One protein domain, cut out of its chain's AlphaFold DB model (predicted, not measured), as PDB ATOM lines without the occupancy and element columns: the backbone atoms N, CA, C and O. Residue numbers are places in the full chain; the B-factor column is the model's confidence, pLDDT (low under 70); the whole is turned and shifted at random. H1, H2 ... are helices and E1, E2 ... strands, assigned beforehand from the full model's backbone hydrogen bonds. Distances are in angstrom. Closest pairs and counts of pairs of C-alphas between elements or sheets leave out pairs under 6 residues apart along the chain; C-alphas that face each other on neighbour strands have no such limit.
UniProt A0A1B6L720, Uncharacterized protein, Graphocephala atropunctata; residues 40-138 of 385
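AT A GLANCE: This is residues 40 to 138 of the 385 residues of an uncharacterized protein of Graphocephala atropunctata (UniProt A0A1B6L720). What is the main picture? A small antiparallel sheet of three strands, E4, E3 and E5, makes the middle, with the long helix H2 running slantwise over its E5 side. A separate strand hairpin, E1 and E2, packs at the end of the sheet where E3 begins and E4 ends, while the little helix H1 only grazes the sheet. What is it built of? The printed part has 99 residues with two named helices and five named strands, in the order E1, E2, E3, E4, H1, E5, H2; the class is mixed, helices and strands, and under half of the residues, 43, are in named elements. How large is its outline? It is compact, with a radius of gyration of the C-alphas of 13.0 A and spans of 39 by 28 by 21 A.

IN THESE COORDINATES: Where do the first strands lie? E1 is residues 40 to 42, with C-alpha 40 at (144.144, 98.608, 98.625), and E2 is residues 54 to 57. E3, residues 62 to 67, is 16.8 A long, and E4 is residues 76 to 79. What follows them? H1 is residues 85 to 88, and E5, residues 105 to 110, is 16.6 A long. H2, residues 121 to 136, runs 23.0 A to C-alpha 136 at (126.388, 109.974, 123.972).

HOW THE PARTS SIT: How does the first hairpin stand? E1 and E2 are antiparallel at 137 degrees, with N 41 and O 55 3.0 A apart, within hydrogen-bond range. The closest C-alphas of E1 and E4, those of Tyr 42 and Gly 78, are 5.8 A apart. How is the larger sheet joined? E3 and E4, a hairpin, are antiparallel at 160 degrees, with N 63 and O 78 at 2.8 A; E3 and E5 are antiparallel at 162 degrees, with N 64 and O 108 at 2.8 A. E4, H1 and E5 form a split strand-helix-strand unit, two strands running the same way with E3 between them, and its crossover is right-handed. Where are the helices? H2 is on the sheet, over E5 at a height of 10.1 A, and runs only just slantwise to the strands, at 33 degrees to E5 on the local plane; the closest C-alphas of the two, those of Leu 108 and Arg 126, are 8.0 A apart. Every O i to N i+4 pair of H2 is within hydrogen-bond range, and H1 is too short for such a pair. H1 only grazes the sheet with residues 87 to 88 and is apart from H2.

THE WHOLE: How far does it reach? The two C-alphas farthest apart, those of Thr 50 and Leu 136, are 40.4 A apart, and the printed part has no cut. Which links are long? Those from E1 to E2 and from H1 to E5 are long. Where is confidence low? The mean pLDDT of the printed part is 78.5, and 28 residues are under 70, among them residues 92 to 104 and 131 to 138.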
ATOM      1  N   ARG A  40     143.385  99.549  97.793       93.88
ATOM      2  CA  ARG A  40     144.144  98.608  98.625       93.88
ATOM      3  C   ARG A  40     143.855  98.859 100.091       93.88
ATOM      4  O   ARG A  40     144.031  99.971 100.571       93.88
ATOM      5  N   CYS A  41     143.477  97.822 100.824       95.00
ATOM      6  CA  CYS A  41     143.136  97.933 102.240       95.00
ATOM      7  C   CYS A  41     144.086  97.099 103.095       95.00
ATOM      8  O   CYS A  41     144.556  96.042 102.663       95.00
ATOM      9  N   TYR A  42     144.320  97.546 104.329       95.19
ATOM     10  CA  TYR A  42     144.870  96.672 105.357       95.19
ATOM     11  C   TYR A  42     143.841  95.590 105.690       95.19
ATOM     12  O   TYR A  42     142.636  95.864 105.720       95.19
ATOM     13  N   CYS A  43     144.303  94.362 105.905       95.44
ATOM     14  CA  CYS A  43     143.429  93.223 106.120       95.44
ATOM     15  C   CYS A  43     144.017  92.220 107.117       95.44
ATOM     16  O   CYS A  43     145.043  91.608 106.830       95.44
ATOM     17  N   ASN A  44     143.354  92.004 108.257       94.06
ATOM     18  CA  ASN A  44     143.761  91.010 109.263       94.06
ATOM     19  C   ASN A  44     142.878  89.743 109.283       94.06
ATOM     20  O   ASN A  44     143.039  88.899 110.164       94.06
ATOM     21  N   LEU A  45     141.982  89.595 108.303       93.12
ATOM     22  CA  LEU A  45     141.208  88.373 108.064       93.12
ATOM     23  C   LEU A  45     142.103  87.201 107.596       93.12
ATOM     24  O   LEU A  45     143.134  87.435 106.955       93.12
ATOM     25  N   PRO A  46     141.714  85.935 107.858       92.44
ATOM     26  CA  PRO A  46     142.501  84.760 107.475       92.44
ATOM     27  C   PRO A  46     142.676  84.610 105.955       92.44
ATOM     28  O   PRO A  46     143.726  84.149 105.508       92.44
ATOM     29  N   GLU A  47     141.710  85.062 105.150       91.12
ATOM     30  CA  GLU A  47     141.796  85.098 103.684       91.12
ATOM     31  C   GLU A  47     142.981  85.946 103.184       91.12
ATOM     32  O   GLU A  47     143.520  85.687 102.108       91.12
ATOM     33  N   CYS A  48     143.423  86.932 103.972       94.69
ATOM     34  CA  CYS A  48     144.465  87.894 103.609       94.69
ATOM     35  C   CYS A  48     145.889  87.483 104.032       94.69
ATOM     36  O   CYS A  48     146.844  88.236 103.820       94.69
ATOM     37  N   ILE A  49     146.071  86.297 104.626       94.56
ATOM     38  CA  ILE A  49     147.397  85.814 105.057       94.56
ATOM     39  C   ILE A  49     148.310  85.567 103.844       94.56
ATOM     40  O   ILE A  49     149.486  85.935 103.860       94.56
ATOM     41  N   THR A  50     147.772  84.995 102.763       94.44
ATOM     42  CA  THR A  50     148.511  84.722 101.513       94.44
ATOM     43  C   THR A  50     148.899  85.997 100.763       94.44
ATOM     44  O   THR A  50     149.900  86.013 100.049       94.44
ATOM     45  N   THR A  51     148.149  87.083 100.962       92.44
ATOM     46  CA  THR A  51     148.363  88.405 100.359       92.44
ATOM     47  C   THR A  51     149.087  89.381 101.296       92.44
ATOM     48  O   THR A  51     149.049  90.593 101.086       92.44
ATOM     49  N   SER A  52     149.791  88.868 102.314       93.56
ATOM     50  CA  SER A  52     150.619  89.648 103.249       93.56
ATOM     51  C   SER A  52     149.846  90.724 104.033       93.56
ATOM     52  O   SER A  52     150.339  91.838 104.214       93.56
ATOM     53  N   TYR A  53     148.649  90.382 104.519       94.75
ATOM     54  CA  TYR A  53     147.756  91.265 105.289       94.75
ATOM     55  C   TYR A  53     147.279  92.513 104.526       94.75
ATOM     56  O   TYR A  53     146.949  93.551 105.105       94.75
ATOM     57  N   MET A  54     147.212  92.400 103.199       94.38
ATOM     58  CA  MET A  54     146.635  93.397 102.301       94.38
ATOM     59  C   MET A  54     145.552  92.747 101.445       94.38
ATOM     60  O   MET A  54     145.676  91.589 101.055       94.38
ATOM     61  N   CYS A  55     144.511  93.489 101.093       94.94
ATOM     62  CA  CYS A  55     143.532  93.064 100.092       94.94
ATOM     63  C   CYS A  55     143.288  94.173  99.067       94.94
ATOM     64  O   CYS A  55     143.709  95.318  99.252       94.94
ATOM     65  N   LYS A  56     142.617  93.814  97.973       94.19
ATOM     66  CA  LYS A  56     142.209  94.722  96.900       94.19
ATOM     67  C   LYS A  56     140.689  94.732  96.807       94.19
ATOM     68  O   LYS A  56     140.083  93.664  96.802       94.19
ATOM     69  N   SER A  57     140.108  95.919  96.706       90.00
ATOM     70  CA  SER A  57     138.682  96.146  96.495       90.00
ATOM     71  C   SER A  57     138.430  96.720  95.105       90.00
ATOM     72  O   SER A  57     139.119  97.656  94.685       90.00
ATOM     73  N   GLN A  58     137.408  96.218  94.409       86.75
ATOM     74  CA  GLN A  58     136.957  96.757  93.118       86.75
ATOM     75  C   GLN A  58     136.015  97.962  93.304       86.75
ATOM     76  O   GLN A  58     134.915  98.015  92.758       86.75
ATOM     77  N   GLY A  59     136.448  98.939  94.108       74.31
ATOM     78  CA  GLY A  59     135.722 100.188  94.358       74.31
ATOM     79  C   GLY A  59     134.653 100.138  95.459       74.31
ATOM     80  O   GLY A  59     133.962 101.135  95.650       74.31
ATOM     81  N   LEU A  60     134.519  99.036  96.210       83.38
ATOM     82  CA  LEU A  60     133.680  99.001  97.422       83.38
ATOM     83  C   LEU A  60     134.388  99.611  98.643       83.38
ATOM     84  O   LEU A  60     133.718 100.071  99.557       83.38
ATOM     85  N   GLY A  61     135.722  99.648  98.657       90.19
ATOM     86  CA  GLY A  61     136.535 100.267  99.703       90.19
ATOM     87  C   GLY A  61     136.909  99.344 100.867       90.19
ATOM     88  O   GLY A  61     136.811  98.116 100.799       90.19
ATOM     89  N   CYS A  62     137.385  99.964 101.943       92.81
ATOM     90  CA  CYS A  62     137.957  99.314 103.120       92.81
ATOM     91  C   CYS A  62     137.021  99.408 104.324       92.81
ATOM     92  O   CYS A  62     136.355 100.429 104.490       92.81
ATOM     93  N   PHE A  63     137.036  98.408 105.210       92.38
ATOM     94  CA  PHE A  63     136.296  98.419 106.474       92.38
ATOM     95  C   PHE A  63     137.184  98.231 107.715       92.38
ATOM     96  O   PHE A  63     138.290  97.685 107.639       92.38
ATOM     97  N   SER A  64     136.630  98.651 108.854       90.50
ATOM     98  CA  SER A  64     137.043  98.329 110.222       90.50
ATOM     99  C   SER A  64     135.781  98.008 111.042       90.50
ATOM    100  O   SER A  64     134.995  98.906 111.339       90.50
ATOM    101  N   ASP A  65     135.561  96.736 111.383       88.50
ATOM    102  CA  ASP A  65     134.459  96.259 112.231       88.50
ATOM    103  C   ASP A  65     134.949  96.198 113.687       88.50
ATOM    104  O   ASP A  65     135.833  95.404 114.034       88.50
ATOM    105  N   ILE A  66     134.426  97.097 114.523       85.50
ATOM    106  CA  ILE A  66     134.853  97.302 115.906       85.50
ATOM    107  C   ILE A  66     133.759  96.820 116.857       85.50
ATOM    108  O   ILE A  66     132.710  97.447 117.018       85.50
ATOM    109  N   LEU A  67     134.030  95.717 117.551       78.94
ATOM    110  CA  LEU A  67     133.209  95.242 118.662       78.94
ATOM    111  C   LEU A  67     133.237  96.266 119.810       78.94
ATOM    112  O   LEU A  67     134.320  96.668 120.244       78.94
ATOM    113  N   ALA A  68     132.065  96.659 120.326       63.66
ATOM    114  CA  ALA A  68     131.956  97.589 121.453       63.66
ATOM    115  C   ALA A  68     132.947  97.266 122.587       63.66
ATOM    116  O   ALA A  68     133.093  96.117 123.003       63.66
ATOM    117  N   PHE A  69     133.594  98.314 123.105       59.75
ATOM    118  CA  PHE A  69     134.622  98.260 124.155       59.75
ATOM    119  C   PHE A  69     135.966  97.603 123.764       59.75
ATOM    120  O   PHE A  69     136.793  97.377 124.647       59.75
ATOM    121  N   SER A  70     136.223  97.348 122.474       64.75
ATOM    122  CA  SER A  70     137.526  96.870 121.971       64.75
ATOM    123  C   SER A  70     138.443  98.008 121.502       64.75
ATOM    124  O   SER A  70     137.977  99.046 121.034       64.75
ATOM    125  N   ASP A  71     139.759  97.797 121.592       69.69
ATOM    126  CA  ASP A  71     140.770  98.688 121.005       69.69
ATOM    127  C   ASP A  71     140.784  98.589 119.467       69.69
ATOM    128  O   ASP A  71     140.563  97.508 118.921       69.69
ATOM    129  N   VAL A  72     141.149  99.671 118.762       70.75
ATOM    130  CA  VAL A  72     141.287  99.672 117.284       70.75
ATOM    131  C   VAL A  72     142.248  98.586 116.797       70.75
ATOM    132  O   VAL A  72     141.983  97.932 115.800       70.75
ATOM    133  N   SER A  73     143.328  98.322 117.539       72.25
ATOM    134  CA  SER A  73     144.308  97.269 117.231       72.25
ATOM    135  C   SER A  73     143.762  95.834 117.320       72.25
ATOM    136  O   SER A  73     144.475  94.892 116.979       72.25
ATOM    137  N   LYS A  74     142.517  95.660 117.780       80.75
ATOM    138  CA  LYS A  74     141.776  94.388 117.836       80.75
ATOM    139  C   LYS A  74     140.539  94.392 116.927       80.75
ATOM    140  O   LYS A  74     139.765  93.438 116.966       80.75
ATOM    141  N   ALA A  75     140.324  95.452 116.148       86.06
ATOM    142  CA  ALA A  75     139.253  95.502 115.164       86.06
ATOM    143  C   ALA A  75     139.501  94.497 114.028       86.06
ATOM    144  O   ALA A  75     140.639  94.110 113.746       86.06
ATOM    145  N   SER A  76     138.426  94.084 113.361       90.19
ATOM    146  CA  SER A  76     138.519  93.293 112.136       90.19
ATOM    147  C   SER A  76     138.599  94.244 110.943       90.19
ATOM    148  O   SER A  76     137.702  95.059 110.741       90.19
ATOM    149  N   HIS A  77     139.685  94.176 110.179       92.19
ATOM    150  CA  HIS A  77     139.991  95.071 109.065       92.19
ATOM    151  C   HIS A  77     140.029  94.283 107.758       92.19
ATOM    152  O   HIS A  77     140.606  93.195 107.717       92.19
ATOM    153  N   GLY A  78     139.498  94.848 106.674       93.88
ATOM    154  CA  GLY A  78     139.583  94.236 105.348       93.88
ATOM    155  C   GLY A  78     138.956  95.071 104.234       93.88
ATOM    156  O   GLY A  78     138.701  96.264 104.395       93.88
ATOM    157  N   CYS A  79     138.706  94.426 103.098       94.19
ATOM    158  CA  CYS A  79     138.027  94.993 101.932       94.19
ATOM    159  C   CYS A  79     136.538  94.665 102.004       94.19
ATOM    160  O   CYS A  79     136.182  93.542 102.361       94.19
ATOM    161  N   LEU A  80     135.665  95.603 101.634       91.06
ATOM    162  CA  LEU A  80     134.217  95.380 101.679       91.06
ATOM    163  C   LEU A  80     133.769  94.223 100.764       91.06
ATOM    164  O   LEU A  80     132.815  93.531 101.102       91.06
ATOM    165  N   ASP A  81     134.525  93.924  99.705       89.12
ATOM    166  CA  ASP A  81     134.402  92.750  98.825       89.12
ATOM    167  C   ASP A  81     134.441  91.404  99.584       89.12
ATOM    168  O   ASP A  81     133.800  90.446  99.162       89.12
ATOM    169  N   LEU A  82     135.171  91.327 100.708       87.38
ATOM    170  CA  LEU A  82     135.278  90.130 101.561       87.38
ATOM    171  C   LEU A  82     134.165  90.049 102.621       87.38
ATOM    172  O   LEU A  82     134.018  89.037 103.305       87.38
ATOM    173  N   LEU A  83     133.395  91.123 102.800       84.69
ATOM    174  CA  LEU A  83     132.355  91.213 103.817       84.69
ATOM    175  C   LEU A  83     131.022  90.703 103.249       84.69
ATOM    176  O   LEU A  83     130.617  91.091 102.158       84.69
ATOM    177  N   GLN A  84     130.307  89.863 104.007       81.31
ATOM    178  CA  GLN A  84     128.986  89.345 103.610       81.31
ATOM    179  C   GLN A  84     128.043  90.486 103.186       81.31
ATOM    180  O   GLN A  84     127.936  91.487 103.896       81.31
ATOM    181  N   SER A  85     127.310  90.331 102.080       69.38
ATOM    182  CA  SER A  85     126.578  91.437 101.436       69.38
ATOM    183  C   SER A  85     125.604  92.182 102.361       69.38
ATOM    184  O   SER A  85     125.577  93.408 102.369       69.38
ATOM    185  N   GLY A  86     124.904  91.477 103.260       67.69
ATOM    186  CA  GLY A  86     124.019  92.087 104.272       67.69
ATOM    187  C   GLY A  86     124.718  92.914 105.374       67.69
ATOM    188  O   GLY A  86     124.044  93.512 106.221       67.69
ATOM    189  N   LYS A  87     126.059  92.946 105.391       72.56
ATOM    190  CA  LYS A  87     126.888  93.897 106.148       72.56
ATOM    191  C   LYS A  87     127.441  95.037 105.279       72.56
ATOM    192  O   LYS A  87     127.698  96.095 105.839       72.56
ATOM    193  N   GLN A  88     127.602  94.871 103.962       74.25
ATOM    194  CA  GLN A  88     128.139  95.921 103.075       74.25
ATOM    195  C   GLN A  88     127.256  97.185 103.116       74.25
ATOM    196  O   GLN A  88     127.755  98.288 103.325       74.25
ATOM    197  N   GLU A  89     125.930  97.019 103.068       68.19
ATOM    198  CA  GLU A  89     124.950  98.113 103.217       68.19
ATOM    199  C   GLU A  89     124.933  98.765 104.615       68.19
ATOM    200  O   GLU A  89     124.345  99.829 104.805       68.19
ATOM    201  N   ARG A  90     125.589  98.160 105.617       71.12
ATOM    202  CA  ARG A  90     125.721  98.729 106.971       71.12
ATOM    203  C   ARG A  90     126.908  99.685 107.099       71.12
ATOM    204  O   ARG A  90     127.251 100.066 108.217       71.12
ATOM    205  N   CYS A  91     127.519 100.083 105.983       75.62
ATOM    206  CA  CYS A  91     128.570 101.092 105.928       75.62
ATOM    207  C   CYS A  91     128.030 102.500 106.247       75.62
ATOM    208  O   CYS A  91     127.885 103.349 105.371       75.62
ATOM    209  N   GLN A  92     127.685 102.738 107.513       64.81
ATOM    210  CA  GLN A  92     127.066 103.987 107.967       64.81
ATOM    211  C   GLN A  92     128.044 104.906 108.715       64.81
ATOM    212  O   GLN A  92     127.717 106.071 108.894       64.81
ATOM    213  N   ASN A  93     129.224 104.422 109.142       67.94
ATOM    214  CA  ASN A  93     130.205 105.114 110.013       67.94
ATOM    215  C   ASN A  93     129.668 105.592 111.392       67.94
ATOM    216  O   ASN A  93     130.448 105.936 112.281       67.94
ATOM    217  N   GLU A  94     128.354 105.530 111.588       60.88
ATOM    218  CA  GLU A  94     127.606 105.820 112.809       60.88
ATOM    219  C   GLU A  94     127.357 104.553 113.654       60.88
ATOM    220  O   GLU A  94     127.201 103.453 113.105       60.88
ATOM    221  N   PRO A  95     127.254 104.666 114.992       57.44
ATOM    222  CA  PRO A  95     126.865 103.550 115.847       57.44
ATOM    223  C   PRO A  95     125.420 103.127 115.565       57.44
ATOM    224  O   PRO A  95     124.472 103.869 115.823       57.44
ATOM    225  N   SER A  96     125.237 101.903 115.060       54.97
ATOM    226  CA  SER A  96     123.917 101.420 114.645       54.97
ATOM    227  C   SER A  96     122.919 101.427 115.811       54.97
ATOM    228  O   SER A  96     123.063 100.697 116.793       54.97
ATOM    229  N   SER A  97     121.878 102.251 115.688       51.22
ATOM    230  CA  SER A  97     120.911 102.570 116.749       51.22
ATOM    231  C   SER A  97     119.891 101.461 117.051       51.22
ATOM    232  O   SER A  97     118.982 101.648 117.861       51.22
ATOM    233  N   ARG A  98     120.000 100.296 116.399       48.56
ATOM    234  CA  ARG A  98     118.979  99.241 116.451       48.56
ATOM    235  C   ARG A  98     119.164  98.297 117.642       48.56
ATOM    236  O   ARG A  98     120.107  97.516 117.686       48.56
ATOM    237  N   SER A  99     118.144  98.281 118.501       45.66
ATOM    238  CA  SER A  99     117.948  97.378 119.643       45.66
ATOM    239  C   SER A  99     118.874  97.590 120.852       45.66
ATOM    240  O   SER A  99     120.042  97.960 120.755       45.66
ATOM    241  N   VAL A 100     118.301  97.333 122.031       52.59
ATOM    242  CA  VAL A 100     118.978  97.317 123.339       52.59
ATOM    243  C   VAL A 100     119.629  95.945 123.609       52.59
ATOM    244  O   VAL A 100     120.455  95.816 124.503       52.59
ATOM    245  N   ALA A 101     119.290  94.918 122.818       45.06
ATOM    246  CA  ALA A 101     119.550  93.511 123.134       45.06
ATOM    247  C   ALA A 101     120.715  92.842 122.367       45.06
ATOM    248  O   ALA A 101     120.823  91.617 122.395       45.06
ATOM    249  N   GLN A 102     121.575  93.589 121.661       47.66
ATOM    250  CA  GLN A 102     122.753  93.020 120.978       47.66
ATOM    251  C   GLN A 102     124.027  93.859 121.178       47.66
ATOM    252  O   GLN A 102     123.941  95.084 121.307       47.66
ATOM    253  N   PRO A 103     125.221  93.226 121.192       52.31
ATOM    254  CA  PRO A 103     126.491  93.938 121.266       52.31
ATOM    255  C   PRO A 103     126.677  94.810 120.019       52.31
ATOM    256  O   PRO A 103     126.662  94.320 118.891       52.31
ATOM    257  N   ARG A 104     126.852  96.120 120.222       64.75
ATOM    258  CA  ARG A 104     126.975  97.090 119.126       64.75
ATOM    259  C   ARG A 104     128.326  96.942 118.422       64.75
ATOM    260  O   ARG A 104     129.345  97.420 118.912       64.75
ATOM    261  N   SER A 105     128.323  96.277 117.273       70.50
ATOM    262  CA  SER A 105     129.415  96.311 116.297       70.50
ATOM    263  C   SER A 105     129.370  97.634 115.525       70.50
ATOM    264  O   SER A 105     128.386  97.907 114.831       70.50
ATOM    265  N   LEU A 106     130.410  98.454 115.650       79.88
ATOM    266  CA  LEU A 106     130.579  99.699 114.902       79.88
ATOM    267  C   LEU A 106     131.379  99.403 113.627       79.88
ATOM    268  O   LEU A 106     132.570  99.111 113.702       79.88
ATOM    269  N   LEU A 107     130.728  99.481 112.465       86.12
ATOM    270  CA  LEU A 107     131.360  99.271 111.162       86.12
ATOM    271  C   LEU A 107     131.735 100.622 110.536       86.12
ATOM    272  O   LEU A 107     130.868 101.347 110.044       86.12
ATOM    273  N   LEU A 108     133.028 100.947 110.554       87.44
ATOM    274  CA  LEU A 108     133.582 102.093 109.833       87.44
ATOM    275  C   LEU A 108     134.078 101.650 108.457       87.44
ATOM    276  O   LEU A 108     134.567 100.530 108.302       87.44
ATOM    277  N   CYS A 109     134.007 102.542 107.471       89.75
ATOM    278  CA  CYS A 109     134.518 102.271 106.129       89.75
ATOM    279  C   CYS A 109     134.932 103.539 105.372       89.75
ATOM    280  O   CYS A 109     134.444 104.649 105.614       89.75
ATOM    281  N   CYS A 110     135.905 103.368 104.480       89.88
ATOM    282  CA  CYS A 110     136.625 104.444 103.808       89.88
ATOM    283  C   CYS A 110     137.151 104.002 102.430       89.88
ATOM    284  O   CYS A 110     137.335 102.814 102.170       89.88
ATOM    285  N   TYR A 111     137.392 104.975 101.546       90.31
ATOM    286  CA  TYR A 111     137.615 104.750 100.110       90.31
ATOM    287  C   TYR A 111     138.958 105.335  99.626       90.31
ATOM    288  O   TYR A 111     139.035 105.971  98.579       90.31
ATOM    289  N   ARG A 112     140.020 105.175 100.426       89.06
ATOM    290  CA  ARG A 112     141.404 105.592 100.123       89.06
ATOM    291  C   ARG A 112     142.355 104.426 100.390       89.06
ATOM    292  O   ARG A 112     142.079 103.610 101.268       89.06
ATOM    293  N   ASP A 113     143.479 104.368  99.679       91.62
ATOM    294  CA  ASP A 113     144.493 103.335  99.916       91.62
ATOM    295  C   ASP A 113     144.972 103.339 101.376       91.62
ATOM    296  O   ASP A 113     145.325 104.377 101.935       91.62
ATOM    297  N   LEU A 114     144.957 102.155 101.991       92.00
ATOM    298  CA  LEU A 114     145.332 101.864 103.378       92.00
ATOM    299  C   LEU A 114     144.624 102.735 104.431       92.00
ATOM    300  O   LEU A 114     145.081 102.833 105.571       92.00
ATOM    301  N   CYS A 115     143.471 103.319 104.094       91.56
ATOM    302  CA  CYS A 115     142.748 104.234 104.979       91.56
ATOM    303  C   CYS A 115     142.324 103.595 106.308       91.56
ATOM    304  O   CYS A 115     142.234 104.302 107.308       91.56
ATOM    305  N   ASN A 116     142.119 102.274 106.334       92.31
ATOM    306  CA  ASN A 116     141.755 101.492 107.516       92.31
ATOM    307  C   ASN A 116     142.961 100.979 108.337       92.31
ATOM    308  O   ASN A 116     142.760 100.229 109.292       92.31
ATOM    309  N   HIS A 117     144.200 101.349 107.986       91.88
ATOM    310  CA  HIS A 117     145.388 100.997 108.768       91.88
ATOM    311  C   HIS A 117     145.439 101.773 110.095       91.88
ATOM    312  O   HIS A 117     145.073 102.946 110.152       91.88
ATOM    313  N   VAL A 118     145.950 101.142 111.160       84.62
ATOM    314  CA  VAL A 118     145.965 101.711 112.525       84.62
ATOM    315  C   VAL A 118     146.773 103.007 112.657       84.62
ATOM    316  O   VAL A 118     146.451 103.845 113.499       84.62
ATOM    317  N   ASP A 119     147.781 103.196 111.803       84.12
ATOM    318  CA  ASP A 119     148.609 104.408 111.765       84.12
ATOM    319  C   ASP A 119     147.997 105.543 110.929       84.12
ATOM    320  O   ASP A 119     148.521 106.657 110.936       84.12
ATOM    321  N   SER A 120     146.893 105.300 110.207       81.12
ATOM    322  CA  SER A 120     146.266 106.341 109.391       81.12
ATOM    323  C   SER A 120     145.632 107.409 110.305       81.12
ATOM    324  O   SER A 120     144.850 107.074 111.207       81.12
ATOM    325  N   PRO A 121     145.939 108.710 110.115       77.94
ATOM    326  CA  PRO A 121     145.363 109.761 110.951       77.94
ATOM    327  C   PRO A 121     143.841 109.836 110.770       77.94
ATOM    328  O   PRO A 121     143.122 110.046 111.745       77.94
ATOM    329  N   GLU A 122     143.345 109.560 109.557       76.38
ATOM    330  CA  GLU A 122     141.913 109.485 109.256       76.38
ATOM    331  C   GLU A 122     141.201 108.386 110.059       76.38
ATOM    332  O   GLU A 122     140.147 108.650 110.637       76.38
ATOM    333  N   SER A 123     141.755 107.168 110.151       78.81
ATOM    334  CA  SER A 123     141.125 106.085 110.927       78.81
ATOM    335  C   SER A 123     141.156 106.369 112.424       78.81
ATOM    336  O   SER A 123     140.207 106.026 113.130       78.81
ATOM    337  N   ARG A 124     142.231 106.993 112.923       80.06
ATOM    338  CA  ARG A 124     142.354 107.364 114.340       80.06
ATOM    339  C   ARG A 124     141.379 108.478 114.717       80.06
ATOM    340  O   ARG A 124     140.777 108.401 115.785       80.06
ATOM    341  N   GLN A 125     141.186 109.466 113.844       79.50
ATOM    342  CA  GLN A 125     140.185 110.514 114.035       79.50
ATOM    343  C   GLN A 125     138.765 109.934 114.005       79.50
ATOM    344  O   GLN A 125     138.062 110.033 115.008       79.50
ATOM    345  N   ARG A 126     138.382 109.231 112.926       76.06
ATOM    346  CA  ARG A 126     137.042 108.624 112.796       76.06
ATOM    347  C   ARG A 126     136.699 107.708 113.975       76.06
ATOM    348  O   ARG A 126     135.575 107.740 114.458       76.06
ATOM    349  N   PHE A 127     137.658 106.926 114.479       77.50
ATOM    350  CA  PHE A 127     137.443 106.111 115.676       77.50
ATOM    351  C   PHE A 127     137.102 106.953 116.912       77.50
ATOM    352  O   PHE A 127     136.144 106.633 117.611       77.50
ATOM    353  N   ASN A 128     137.859 108.020 117.182       77.69
ATOM    354  CA  ASN A 128     137.586 108.904 118.317       77.69
ATOM    355  C   ASN A 128     136.191 109.535 118.198       77.69
ATOM    356  O   ASN A 128     135.434 109.520 119.169       77.69
ATOM    357  N   ASP A 129     135.840 110.019 117.006       74.62
ATOM    358  CA  ASP A 129     134.558 110.666 116.723       74.62
ATOM    359  C   ASP A 129     133.388 109.682 116.922       74.62
ATOM    360  O   ASP A 129     132.479 109.943 117.717       74.62
ATOM    361  N   SER A 130     133.449 108.488 116.317       72.06
ATOM    362  CA  SER A 130     132.416 107.455 116.476       72.06
ATOM    363  C   SER A 130     132.350 106.873 117.900       72.06
ATOM    364  O   SER A 130     131.275 106.452 118.335       72.06
ATOM    365  N   VAL A 131     133.449 106.854 118.669       69.56
ATOM    366  CA  VAL A 131     133.443 106.466 120.098       69.56
ATOM    367  C   VAL A 131     132.787 107.537 120.968       69.56
ATOM    368  O   VAL A 131     132.044 107.195 121.891       69.56
ATOM    369  N   LEU A 132     133.009 108.821 120.677       65.75
ATOM    370  CA  LEU A 132     132.314 109.921 121.350       65.75
ATOM    371  C   LEU A 132     130.811 109.880 121.040       65.75
ATOM    372  O   LEU A 132     130.011 109.871 121.977       65.75
ATOM    373  N   ALA A 133     130.427 109.730 119.768       62.38
ATOM    374  CA  ALA A 133     129.033 109.544 119.357       62.38
ATOM    375  C   ALA A 133     128.385 108.325 120.044       62.38
ATOM    376  O   ALA A 133     127.306 108.432 120.626       62.38
ATOM    377  N   SER A 134     129.083 107.182 120.077       60.56
ATOM    378  CA  SER A 134     128.623 105.973 120.783       60.56
ATOM    379  C   SER A 134     128.388 106.216 122.275       60.56
ATOM    380  O   SER A 134     127.416 105.708 122.830       60.56
ATOM    381  N   SER A 135     129.262 106.995 122.925       57.72
ATOM    382  CA  SER A 135     129.160 107.314 124.352       57.72
ATOM    383  C   SER A 135     127.901 108.126 124.662       57.72
ATOM    384  O   SER A 135     127.213 107.818 125.636       57.72
ATOM    385  N   LEU A 136     127.572 109.116 123.823       55.66
ATOM    386  CA  LEU A 136     126.388 109.974 123.972       55.66
ATOM    387  C   LEU A 136     125.067 109.193 123.833       55.66
ATOM    388  O   LEU A 136     124.079 109.527 124.477       55.66
ATOM    389  N   VAL A 137     125.056 108.105 123.057       53.44
ATOM    390  CA  VAL A 137     123.889 107.213 122.874       53.44
ATOM    391  C   VAL A 137     123.748 106.174 124.013       53.44
ATOM    392  O   VAL A 137     122.816 105.369 124.027       53.44
ATOM    393  N   THR A 138     124.656 106.169 124.998       52.19
ATOM    394  CA  THR A 138     124.658 105.223 126.140       52.19
ATOM    395  C   THR A 138     124.434 105.872 127.511       52.19
ATOM    396  O   THR A 138     124.738 105.260 128.538       52.19
TER     397      THR A 138